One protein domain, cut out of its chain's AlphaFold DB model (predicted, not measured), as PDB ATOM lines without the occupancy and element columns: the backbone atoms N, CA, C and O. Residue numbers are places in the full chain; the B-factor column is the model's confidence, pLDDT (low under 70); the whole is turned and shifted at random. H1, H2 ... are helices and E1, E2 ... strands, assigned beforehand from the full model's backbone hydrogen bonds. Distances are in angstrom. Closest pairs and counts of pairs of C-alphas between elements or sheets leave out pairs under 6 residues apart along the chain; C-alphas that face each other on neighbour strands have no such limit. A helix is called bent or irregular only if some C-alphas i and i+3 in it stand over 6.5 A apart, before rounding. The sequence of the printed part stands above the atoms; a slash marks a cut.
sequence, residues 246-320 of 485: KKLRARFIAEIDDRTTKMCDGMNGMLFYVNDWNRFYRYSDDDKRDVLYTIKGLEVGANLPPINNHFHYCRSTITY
ATOM      1  N   LYS A 246     -25.065 -21.712  25.194       78.25
ATOM      2  CA  LYS A 246     -24.179 -22.457  26.117       78.25
ATOM      3  C   LYS A 246     -24.079 -23.950  25.799       78.25
ATOM      4  O   LYS A 246     -22.999 -24.512  25.849       78.25
ATOM      5  N   LYS A 247     -25.209 -24.586  25.472       81.75
ATOM      6  CA  LYS A 247     -25.292 -26.032  25.202       81.75
ATOM      7  C   LYS A 247     -25.264 -26.370  23.710       81.75
ATOM      8  O   LYS A 247     -25.646 -27.476  23.340       81.75
ATOM      9  N   LEU A 248     -24.862 -25.425  22.856       88.69
ATOM     10  CA  LEU A 248     -24.761 -25.684  21.426       88.69
ATOM     11  C   LEU A 248     -23.698 -26.753  21.185       88.69
ATOM     12  O   LEU A 248     -22.573 -26.641  21.681       88.69
ATOM     13  N   ARG A 249     -24.069 -27.777  20.421       90.31
ATOM     14  CA  ARG A 249     -23.165 -28.830  19.975       90.31
ATOM     15  C   ARG A 249     -23.086 -28.832  18.458       90.31
ATOM     16  O   ARG A 249     -24.081 -28.563  17.790       90.31
ATOM     17  N   ALA A 250     -21.920 -29.178  17.943       93.25
ATOM     18  CA  ALA A 250     -21.706 -29.492  16.546       93.25
ATOM     19  C   ALA A 250     -21.340 -30.973  16.415       93.25
ATOM     20  O   ALA A 250     -20.682 -31.544  17.285       93.25
ATOM     21  N   ARG A 251     -21.784 -31.595  15.329       91.19
ATOM     22  CA  ARG A 251     -21.412 -32.948  14.939       91.19
ATOM     23  C   ARG A 251     -20.244 -32.893  13.970       91.19
ATOM     24  O   ARG A 251     -20.318 -32.172  12.977       91.19
ATOM     25  N   PHE A 252     -19.203 -33.667  14.235       89.56
ATOM     26  CA  PHE A 252     -18.090 -33.845  13.312       89.56
ATOM     27  C   PHE A 252     -18.518 -34.725  12.136       89.56
ATOM     28  O   PHE A 252     -19.174 -35.749  12.329       89.56
ATOM     29  N   ILE A 253     -18.171 -34.328  10.917       89.12
ATOM     30  CA  ILE A 253     -18.497 -35.048   9.687       89.12
ATOM     31  C   ILE A 253     -17.196 -35.337   8.959       89.12
ATOM     32  O   ILE A 253     -16.570 -34.424   8.418       89.12
ATOM     33  N   ALA A 254     -16.809 -36.608   8.946       84.12
ATOM     34  CA  ALA A 254     -15.622 -37.050   8.241       84.12
ATOM     35  C   ALA A 254     -15.906 -37.245   6.749       84.12
ATOM     36  O   ALA A 254     -16.927 -37.829   6.377       84.12
ATOM     37  N   GLU A 255     -14.985 -36.794   5.904       85.81
ATOM     38  CA  GLU A 255     -14.880 -37.267   4.525       85.81
ATOM     39  C   GLU A 255     -14.333 -38.701   4.538       85.81
ATOM     40  O   GLU A 255     -13.229 -38.940   5.033       85.81
ATOM     41  N   ILE A 256     -15.142 -39.646   4.049       79.00
ATOM     42  CA  ILE A 256     -14.821 -41.077   4.022       79.00
ATOM     43  C   ILE A 256     -14.435 -41.489   2.595       79.00
ATOM     44  O   ILE A 256     -15.295 -41.535   1.712       79.00
ATOM     45  N   ASP A 257     -13.157 -41.792   2.389       73.62
ATOM     46  CA  ASP A 257     -12.533 -42.276   1.163       73.62
ATOM     47  C   ASP A 257     -11.381 -43.258   1.481       73.62
ATOM     48  O   ASP A 257     -11.138 -43.616   2.634       73.62
ATOM     49  N   ASP A 258     -10.647 -43.704   0.457       73.44
ATOM     50  CA  ASP A 258      -9.526 -44.648   0.614       73.44
ATOM     51  C   ASP A 258      -8.309 -44.059   1.365       73.44
ATOM     52  O   ASP A 258      -7.312 -44.751   1.582       73.44
ATOM     53  N   ARG A 259      -8.339 -42.766   1.708       75.19
ATOM     54  CA  ARG A 259      -7.261 -42.026   2.379       75.19
ATOM     55  C   ARG A 259      -7.668 -41.499   3.752       75.19
ATOM     56  O   ARG A 259      -6.804 -40.954   4.445       75.19
ATOM     57  N   THR A 260      -8.921 -41.696   4.164       74.44
ATOM     58  CA  THR A 260      -9.426 -41.286   5.473       74.44
ATOM     59  C   THR A 260      -8.519 -41.786   6.587       74.44
ATOM     60  O   THR A 260      -8.203 -42.970   6.697       74.44
ATOM     61  N   THR A 261      -8.100 -40.867   7.456       76.44
ATOM     62  CA  THR A 261      -7.288 -41.228   8.617       76.44
ATOM     63  C   THR A 261      -8.151 -41.881   9.693       76.44
ATOM     64  O   THR A 261      -9.311 -41.505   9.882       76.44
ATOM     65  N   LYS A 262      -7.550 -42.776  10.494       72.88
ATOM     66  CA  LYS A 262      -8.186 -43.342  11.703       72.88
ATOM     67  C   LYS A 262      -8.737 -42.251  12.637       72.88
ATOM     68  O   LYS A 262      -9.717 -42.471  13.336       72.88
ATOM     69  N   MET A 263      -8.138 -41.059  12.619       76.75
ATOM     70  CA  MET A 263      -8.600 -39.906  13.396       76.75
ATOM     71  C   MET A 263      -9.932 -39.355  12.897       76.75
ATOM     72  O   MET A 263     -10.848 -39.158  13.691       76.75
ATOM     73  N   CYS A 264     -10.025 -39.072  11.594       77.69
ATOM     74  CA  CYS A 264     -11.246 -38.543  10.997       77.69
ATOM     75  C   CYS A 264     -12.370 -39.574  11.099       77.69
ATOM     76  O   CYS A 264     -13.465 -39.220  11.527       77.69
ATOM     77  N   ASP A 265     -12.081 -40.838  10.778       76.69
ATOM     78  CA  ASP A 265     -13.057 -41.924  10.879       76.69
ATOM     79  C   ASP A 265     -13.550 -42.108  12.322       76.69
ATOM     80  O   ASP A 265     -14.753 -42.077  12.576       76.69
ATOM     81  N   GLY A 266     -12.626 -42.158  13.290       68.38
ATOM     82  CA  GLY A 266     -12.957 -42.292  14.708       68.38
ATOM     83  C   GLY A 266     -13.803 -41.141  15.255       68.38
ATOM     84  O   GLY A 266     -14.658 -41.365  16.106       68.38
ATOM     85  N   MET A 267     -13.624 -39.918  14.745       80.12
ATOM     86  CA  MET A 267     -14.434 -38.761  15.147       80.12
ATOM     87  C   MET A 267     -15.747 -38.616  14.376       80.12
ATOM     88  O   MET A 267     -16.577 -37.779  14.743       80.12
ATOM     89  N   ASN A 268     -15.971 -39.387  13.313       82.69
ATOM     90  CA  ASN A 268     -17.143 -39.232  12.462       82.69
ATOM     91  C   ASN A 268     -18.444 -39.406  13.263       82.69
ATOM     92  O   ASN A 268     -18.712 -40.446  13.863       82.69
ATOM     93  N   GLY A 269     -19.282 -38.373  13.272       77.38
ATOM     94  CA  GLY A 269     -20.545 -38.357  14.002       77.38
ATOM     95  C   GLY A 269     -20.444 -38.014  15.492       77.38
ATOM     96  O   GLY A 269     -21.495 -37.907  16.132       77.38
ATOM     97  N   MET A 270     -19.242 -37.801  16.046       79.69
ATOM     98  CA  MET A 270     -19.074 -37.337  17.428       79.69
ATOM     99  C   MET A 270     -19.672 -35.941  17.615       79.69
ATOM    100  O   MET A 270     -19.640 -35.105  16.709       79.69
ATOM    101  N   LEU A 271     -20.229 -35.691  18.803       85.00
ATOM    102  CA  LEU A 271     -20.782 -34.395  19.182       85.00
ATOM    103  C   LEU A 271     -19.815 -33.649  20.095       85.00
ATOM    104  O   LEU A 271     -19.408 -34.168  21.131       85.00
ATOM    105  N   PHE A 272     -19.546 -32.396  19.754       87.19
ATOM    106  CA  PHE A 272     -18.691 -31.505  20.523       87.19
ATOM    107  C   PHE A 272     -19.445 -30.235  20.888       87.19
ATOM    108  O   PHE A 272     -20.132 -29.645  20.055       87.19
ATOM    109  N   TYR A 273     -19.320 -29.791  22.130       89.50
ATOM    110  CA  TYR A 273     -19.770 -28.477  22.551       89.50
ATOM    111  C   TYR A 273     -18.966 -27.382  21.861       89.50
ATOM    112  O   TYR A 273     -17.746 -27.457  21.764       89.50
ATOM    113  N   VAL A 274     -19.659 -26.329  21.443       93.56
ATOM    114  CA  VAL A 274     -19.025 -25.139  20.861       93.56
ATOM    115  C   VAL A 274     -18.433 -24.250  21.956       93.56
ATOM    116  O   VAL A 274     -17.343 -23.721  21.800       93.56
ATOM    117  N   ASN A 275     -19.141 -24.115  23.083       88.38
ATOM    118  CA  ASN A 275     -18.843 -23.136  24.137       88.38
ATOM    119  C   ASN A 275     -18.621 -23.771  25.526       88.38
ATOM    120  O   ASN A 275     -18.714 -23.076  26.539       88.38
ATOM    121  N   ASP A 276     -18.362 -25.080  25.589       86.62
ATOM    122  CA  ASP A 276     -18.151 -25.830  26.836       86.62
ATOM    123  C   ASP A 276     -17.003 -26.844  26.681       86.62
ATOM    124  O   ASP A 276     -16.462 -27.021  25.588       86.62
ATOM    125  N   TRP A 277     -16.605 -27.486  27.775       82.00
ATOM    126  CA  TRP A 277     -15.564 -28.507  27.780       82.00
ATOM    127  C   TRP A 277     -15.992 -29.768  27.022       82.00
ATOM    128  O   TRP A 277     -17.059 -30.335  27.251       82.00
ATOM    129  N   ASN A 278     -15.097 -30.236  26.160       79.31
ATOM    130  CA  ASN A 278     -15.172 -31.496  25.444       79.31
ATOM    131  C   ASN A 278     -14.134 -32.459  26.004       79.31
ATOM    132  O   ASN A 278     -12.958 -32.113  26.113       79.31
ATOM    133  N   ARG A 279     -14.568 -33.681  26.318       75.94
ATOM    134  CA  ARG A 279     -13.702 -34.782  26.734       75.94
ATOM    135  C   ARG A 279     -13.987 -35.987  25.848       75.94
ATOM    136  O   ARG A 279     -15.120 -36.459  25.834       75.94
ATOM    137  N   PHE A 280     -12.992 -36.433  25.093       73.31
ATOM    138  CA  PHE A 280     -13.163 -37.469  24.072       73.31
ATOM    139  C   PHE A 280     -11.849 -38.197  23.795       73.31
ATOM    140  O   PHE A 280     -10.773 -37.615  23.963       73.31
ATOM    141  N   TYR A 281     -11.938 -39.451  23.358       72.44
ATOM    142  CA  TYR A 281     -10.793 -40.170  22.814       72.44
ATOM    143  C   TYR A 281     -10.682 -39.945  21.309       72.44
ATOM    144  O   TYR A 281     -11.678 -39.881  20.588       72.44
ATOM    145  N   ARG A 282      -9.448 -39.826  20.830       71.38
ATOM    146  CA  ARG A 282      -9.137 -39.759  19.403       71.38
ATOM    147  C   ARG A 282      -7.808 -40.444  19.152       71.38
ATOM    148  O   ARG A 282      -6.874 -40.259  19.933       71.38
ATOM    149  N   TYR A 283      -7.706 -41.158  18.039       70.25
ATOM    150  CA  TYR A 283      -6.432 -41.677  17.564       70.25
ATOM    151  C   TYR A 283      -5.401 -40.542  17.424       70.25
ATOM    152  O   TYR A 283      -5.702 -39.470  16.901       70.25
ATOM    153  N   SER A 284      -4.190 -40.767  17.913       74.12
ATOM    154  CA  SER A 284      -3.024 -39.912  17.705       74.12
ATOM    155  C   SER A 284      -2.040 -40.703  16.861       74.12
ATOM    156  O   SER A 284      -1.654 -41.809  17.244       74.12
ATOM    157  N   ASP A 285      -1.667 -40.167  15.701       74.19
ATOM    158  CA  ASP A 285      -0.709 -40.850  14.835       74.19
ATOM    159  C   ASP A 285       0.735 -40.707  15.343       74.19
ATOM    160  O   ASP A 285       1.565 -41.568  15.061       74.19
ATOM    161  N   ASP A 286       1.016 -39.692  16.165       80.69
ATOM    162  CA  ASP A 286       2.288 -39.574  16.886       80.69
ATOM    163  C   ASP A 286       2.420 -40.664  17.963       80.69
ATOM    164  O   ASP A 286       3.460 -41.307  18.084       80.69
ATOM    165  N   ASP A 287       1.345 -40.916  18.721       76.06
ATOM    166  CA  ASP A 287       1.336 -41.921  19.796       76.06
ATOM    167  C   ASP A 287       0.947 -43.328  19.313       76.06
ATOM    168  O   ASP A 287       0.981 -44.286  20.090       76.06
ATOM    169  N   LYS A 288       0.507 -43.447  18.055       75.81
ATOM    170  CA  LYS A 288      -0.058 -44.658  17.434       75.81
ATOM    171  C   LYS A 288      -1.183 -45.322  18.244       75.81
ATOM    172  O   LYS A 288      -1.403 -46.528  18.129       75.81
ATOM    173  N   ARG A 289      -1.930 -44.552  19.040       70.44
ATOM    174  CA  ARG A 289      -3.006 -45.032  19.929       70.44
ATOM    175  C   ARG A 289      -4.079 -43.972  20.136       70.44
ATOM    176  O   ARG A 289      -3.865 -42.802  19.837       70.44
ATOM    177  N   ASP A 290      -5.198 -44.369  20.729       64.94
ATOM    178  CA  ASP A 290      -6.204 -43.415  21.192       64.94
ATOM    179  C   ASP A 290      -5.712 -42.656  22.427       64.94
ATOM    180  O   ASP A 290      -5.274 -43.247  23.418       64.94
ATOM    181  N   VAL A 291      -5.802 -41.331  22.362       69.56
ATOM    182  CA  VAL A 291      -5.415 -40.403  23.425       69.56
ATOM    183  C   VAL A 291      -6.654 -39.655  23.900       69.56
ATOM    184  O   VAL A 291      -7.517 -39.280  23.106       69.56
ATOM    185  N   LEU A 292      -6.748 -39.452  25.215       69.94
ATOM    186  CA  LEU A 292      -7.807 -38.663  25.829       69.94
ATOM    187  C   LEU A 292      -7.509 -37.169  25.667       69.94
ATOM    188  O   LEU A 292      -6.531 -36.668  26.221       69.94
ATOM    189  N   TYR A 293      -8.397 -36.448  24.991       71.19
ATOM    190  CA  TYR A 293      -8.352 -34.995  24.867       71.19
ATOM    191  C   TYR A 293      -9.333 -34.341  25.841       71.19
ATOM    192  O   TYR A 293     -10.431 -34.846  26.083       71.19
ATOM    193  N   THR A 294      -8.933 -33.205  26.414       81.06
ATOM    194  CA  THR A 294      -9.806 -32.315  27.192       81.06
ATOM    195  C   THR A 294      -9.604 -30.895  26.687       81.06
ATOM    196  O   THR A 294      -8.579 -30.279  26.959       81.06
ATOM    197  N   ILE A 295     -10.564 -30.407  25.903       86.56
ATOM    198  CA  ILE A 295     -10.460 -29.164  25.130       86.56
ATOM    199  C   ILE A 295     -11.697 -28.310  25.386       86.56
ATOM    200  O   ILE A 295     -12.803 -28.835  25.514       86.56
ATOM    201  N   LYS A 296     -11.537 -26.989  25.465       90.56
ATOM    202  CA  LYS A 296     -12.668 -26.071  25.609       90.56
ATOM    203  C   LYS A 296     -13.165 -25.644  24.229       90.56
ATOM    204  O   LYS A 296     -12.446 -24.978  23.497       90.56
ATOM    205  N   GLY A 297     -14.414 -25.973  23.904       92.81
ATOM    206  CA  GLY A 297     -15.000 -25.660  22.604       92.81
ATOM    207  C   GLY A 297     -14.424 -26.506  21.466       92.81
ATOM    208  O   GLY A 297     -14.050 -27.668  21.656       92.81
ATOM    209  N   LEU A 298     -14.390 -25.918  20.273       93.81
ATOM    210  CA  LEU A 298     -13.899 -26.532  19.040       93.81
ATOM    211  C   LEU A 298     -12.551 -25.910  18.649       93.81
ATOM    212  O   LEU A 298     -12.472 -24.712  18.395       93.81
ATOM    213  N   GLU A 299     -11.507 -26.728  18.563       90.44
ATOM    214  CA  GLU A 299     -10.146 -26.322  18.213       90.44
ATOM    215  C   GLU A 299      -9.708 -26.958  16.891       90.44
ATOM    216  O   GLU A 299      -9.799 -28.179  16.700       90.44
ATOM    217  N   VAL A 300      -9.224 -26.115  15.969       87.31
ATOM    218  CA  VAL A 300      -8.708 -26.556  14.663       87.31
ATOM    219  C   VAL A 300      -7.544 -27.515  14.868       87.31
ATOM    220  O   VAL A 300      -6.668 -27.279  15.695       87.31
ATOM    221  N   GLY A 301      -7.537 -28.608  14.113       83.00
ATOM    222  CA  GLY A 301      -6.555 -29.674  14.263       83.00
ATOM    223  C   GLY A 301      -7.011 -30.762  15.229       83.00
ATOM    224  O   GLY A 301      -6.712 -31.931  14.994       83.00
ATOM    225  N   ALA A 302      -7.790 -30.423  16.258       86.38
ATOM    226  CA  ALA A 302      -8.234 -31.353  17.288       86.38
ATOM    227  C   ALA A 302      -9.622 -31.949  16.984       86.38
ATOM    228  O   ALA A 302      -9.734 -33.030  16.407       86.38
ATOM    229  N   ASN A 303     -10.683 -31.242  17.361       86.50
ATOM    230  CA  ASN A 303     -12.084 -31.625  17.149       86.50
ATOM    231  C   ASN A 303     -12.794 -30.739  16.110       86.50
ATOM    232  O   ASN A 303     -13.994 -30.894  15.885       86.50
ATOM    233  N   LEU A 304     -12.057 -29.838  15.456       91.31
ATOM    234  CA  LEU A 304     -12.503 -29.050  14.312       91.31
ATOM    235  C   LEU A 304     -11.559 -29.284  13.121       91.31
ATOM    236  O   LEU A 304     -10.344 -29.121  13.264       91.31
ATOM    237  N   PRO A 305     -12.077 -29.655  11.938       89.00
ATOM    238  CA  PRO A 305     -11.264 -29.762  10.734       89.00
ATOM    239  C   PRO A 305     -10.660 -28.418  10.290       89.00
ATOM    240  O   PRO A 305     -11.248 -27.368  10.555       89.00
ATOM    241  N   PRO A 306      -9.543 -28.431   9.540       85.94
ATOM    242  CA  PRO A 306      -8.744 -29.609   9.173       85.94
ATOM    243  C   PRO A 306      -7.978 -30.210  10.369       85.94
ATOM    244  O   PRO A 306      -7.552 -29.484  11.259       85.94
ATOM    245  N   ILE A 307      -7.828 -31.542  10.407       77.50
ATOM    246  CA  ILE A 307      -7.230 -32.298  11.532       77.50
ATOM    247  C   ILE A 307      -5.695 -32.372  11.436       77.50
ATOM    248  O   ILE A 307      -5.156 -32.523  10.341       77.50
ATOM    249  N   ASN A 308      -4.996 -32.286  12.579       64.31
ATOM    250  CA  ASN A 308      -3.534 -32.170  12.677       64.31
ATOM    251  C   ASN A 308      -2.836 -33.428  13.236       64.31
ATOM    252  O   ASN A 308      -2.389 -33.433  14.373       64.31
ATOM    253  N   ASN A 309      -2.674 -34.503  12.462       53.75
ATOM    254  CA  ASN A 309      -1.667 -35.520  12.817       53.75
ATOM    255  C   ASN A 309      -1.300 -36.413  11.622       53.75
ATOM    256  O   ASN A 309      -1.664 -37.580  11.582       53.75
ATOM    257  N   HIS A 310      -0.581 -35.842  10.652       54.84
ATOM    258  CA  HIS A 310      -0.341 -36.314   9.275       54.84
ATOM    259  C   HIS A 310      -1.227 -35.616   8.242       54.84
ATOM    260  O   HIS A 310      -2.426 -35.407   8.427       54.84
ATOM    261  N   PHE A 311      -0.590 -35.204   7.146       49.00
ATOM    262  CA  PHE A 311      -1.227 -34.443   6.084       49.00
ATOM    263  C   PHE A 311      -2.214 -35.320   5.305       49.00
ATOM    264  O   PHE A 311      -1.812 -36.213   4.564       49.00
ATOM    265  N   HIS A 312      -3.503 -35.012   5.429       54.44
ATOM    266  CA  HIS A 312      -4.555 -35.509   4.551       54.44
ATOM    267  C   HIS A 312      -5.324 -34.304   4.006       54.44
ATOM    268  O   HIS A 312      -5.756 -33.438   4.765       54.44
ATOM    269  N   TYR A 313      -5.498 -34.248   2.683       61.50
ATOM    270  CA  TYR A 313      -6.461 -33.348   2.038       61.50
ATOM    271  C   TYR A 313      -7.860 -33.703   2.525       61.50
ATOM    272  O   TYR A 313      -8.420 -34.683   2.059       61.50
ATOM    273  N   CYS A 314      -8.356 -32.994   3.525       72.50
ATOM    274  CA  CYS A 314      -9.524 -33.415   4.273       72.50
ATOM    275  C   CYS A 314     -10.610 -32.355   4.113       72.50
ATOM    276  O   CYS A 314     -10.510 -31.276   4.698       72.50
ATOM    277  N   ARG A 315     -11.657 -32.668   3.348       86.38
ATOM    278  CA  ARG A 315     -12.892 -31.876   3.276       86.38
ATOM    279  C   ARG A 315     -13.862 -32.255   4.406       86.38
ATOM    280  O   ARG A 315     -15.053 -31.962   4.336       86.38
ATOM    281  N   SER A 316     -13.375 -32.874   5.485       89.75
ATOM    282  CA  SER A 316     -14.178 -33.038   6.703       89.75
ATOM    283  C   SER A 316     -14.632 -31.678   7.228       89.75
ATOM    284  O   SER A 316     -13.978 -30.648   7.032       89.75
ATOM    285  N   THR A 317     -15.767 -31.672   7.914       94.06
ATOM    286  CA  THR A 317     -16.379 -30.448   8.427       94.06
ATOM    287  C   THR A 317     -17.142 -30.702   9.724       94.06
ATOM    288  O   THR A 317     -17.122 -31.801  10.276       94.06
ATOM    289  N   ILE A 318     -17.833 -29.680  10.215       94.56
ATOM    290  CA  ILE A 318     -18.816 -29.786  11.289       94.56
ATOM    291  C   ILE A 318     -20.215 -29.456  10.764       94.56
ATOM    292  O   ILE A 318     -20.379 -28.812   9.728       94.56
ATOM    293  N   THR A 319     -21.246 -29.876  11.487       94.56
ATOM    294  CA  THR A 319     -22.636 -29.453  11.268       94.56
ATOM    295  C   THR A 319     -23.337 -29.224  12.600       94.56
ATOM    296  O   THR A 319     -23.095 -29.944  13.566       94.56
ATOM    297  N   TYR A 320     -24.243 -28.254  12.663       94.12
ATOM    298  CA  TYR A 320     -25.123 -28.046  13.816       94.12
ATOM    299  C   TYR A 320     -26.388 -28.913  13.753       94.12
ATOM    300  O   TYR A 320     -27.185 -28.924  14.690       94.12
TER     301      TYR A 320
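This is residues 246 to 320 of the 485 residues of a protein of Mycoplasma sp. CAG:956 (UniProt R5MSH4). What is the main picture? A long bent hairpin, E3 and E4, runs along one side of the domain and a small sheet of three strands, E2, E1 and E6, lies on the other side, with the short helix H1 and the short strand E5 between them, nearest the middle. What is it made of? The printed part has 75 residues with one named helix and six named strands, in the order E1 H1 E2 E3 E4 E5 E6; it is mostly strand, and under half of the residues are in named elements. The larger sheet has the order E2 - E1 - E6 and, like the sheet E3 - E4, is antiparallel. How large and how dense is it? It is compact, with a radius of gyration of the C-alphas of 11.6 A, and only just elongated, spanning 36 by 24 by 16 A.

Where does the first element begin, and what follows it? E1, residues 249 to 253, begins with C-alpha 249 at (-23.165, -28.830, 19.975) and measures 12.9 A from first to last C-alpha. H1, residues 262 to 267, measures 8.5 A, and E2, residues 271 to 273, measures 6.9 A. Which strands are longest? E3, residues 277 to 284, measures 19.7 A and bends by 59 degrees at residue 281, with C-alpha 281 at (-10.793, -40.170, 22.814). E4, residues 289 to 296, measures 22.0 A. Where does the last element end? E5, residues 304 to 307, measures 6.8 A, and E6, residues 317 to 319, measures 6.9 A and ends with C-alpha 319 at (-22.636, -29.453, 11.268).

How is the sheet of E1 paired? E1 is the inner strand and its pairing is staggered: residues 249 to 251 pair with the edge strand E2, and residues 251 to 253 with the edge strand E6. E2 and E1 are antiparallel at 139 degrees, with N 250 and O 272 within hydrogen-bond range at 2.8 A; E1 and E6 are antiparallel at 138 degrees, with N 251 and O 319 at 2.7 A. Where is H1? It only grazes this sheet, with its residues 264 to 267, while its closest C-alphas to E3 are those of Met 263 and Tyr 283, 5.0 A apart. In H1 every O i to N i+4 pair is within hydrogen-bond range. How do E3 and E4 pair? They form a hairpin, antiparallel at 155 degrees, with N 278 and O 295 within hydrogen-bond range at 2.8 A and N 284 and O 289 at 2.8 A. H1 and E4 are apart, and so are E1 and E3. What is near E5? It pairs with no named strand; its closest C-alphas to E6 are those of Pro 305 and Thr 317, 5.7 A apart, and to H1 those of Ile 307 and Cys 264, 7.4 A apart. E5 is apart from E2, E3 and E4.

How far does it reach? The two C-alphas farthest apart are those of Lys 246 and Asp 258, at 36.8 A, while the first and last printed C-alphas, those of Lys 246 and Tyr 320, are 13.5 A apart. Is it unbroken? The printed part has no cut. The links H1 to E2, E2 to E3 and E3 to E4 are tight, those from E1 to H1, E4 to E5 and E5 to E6 are short, and no link is long. Where is confidence low? The mean pLDDT of the printed part is 79.8, and 10 residues are under 70: residue 266, residues 290 to 292 and residues 308 to 313.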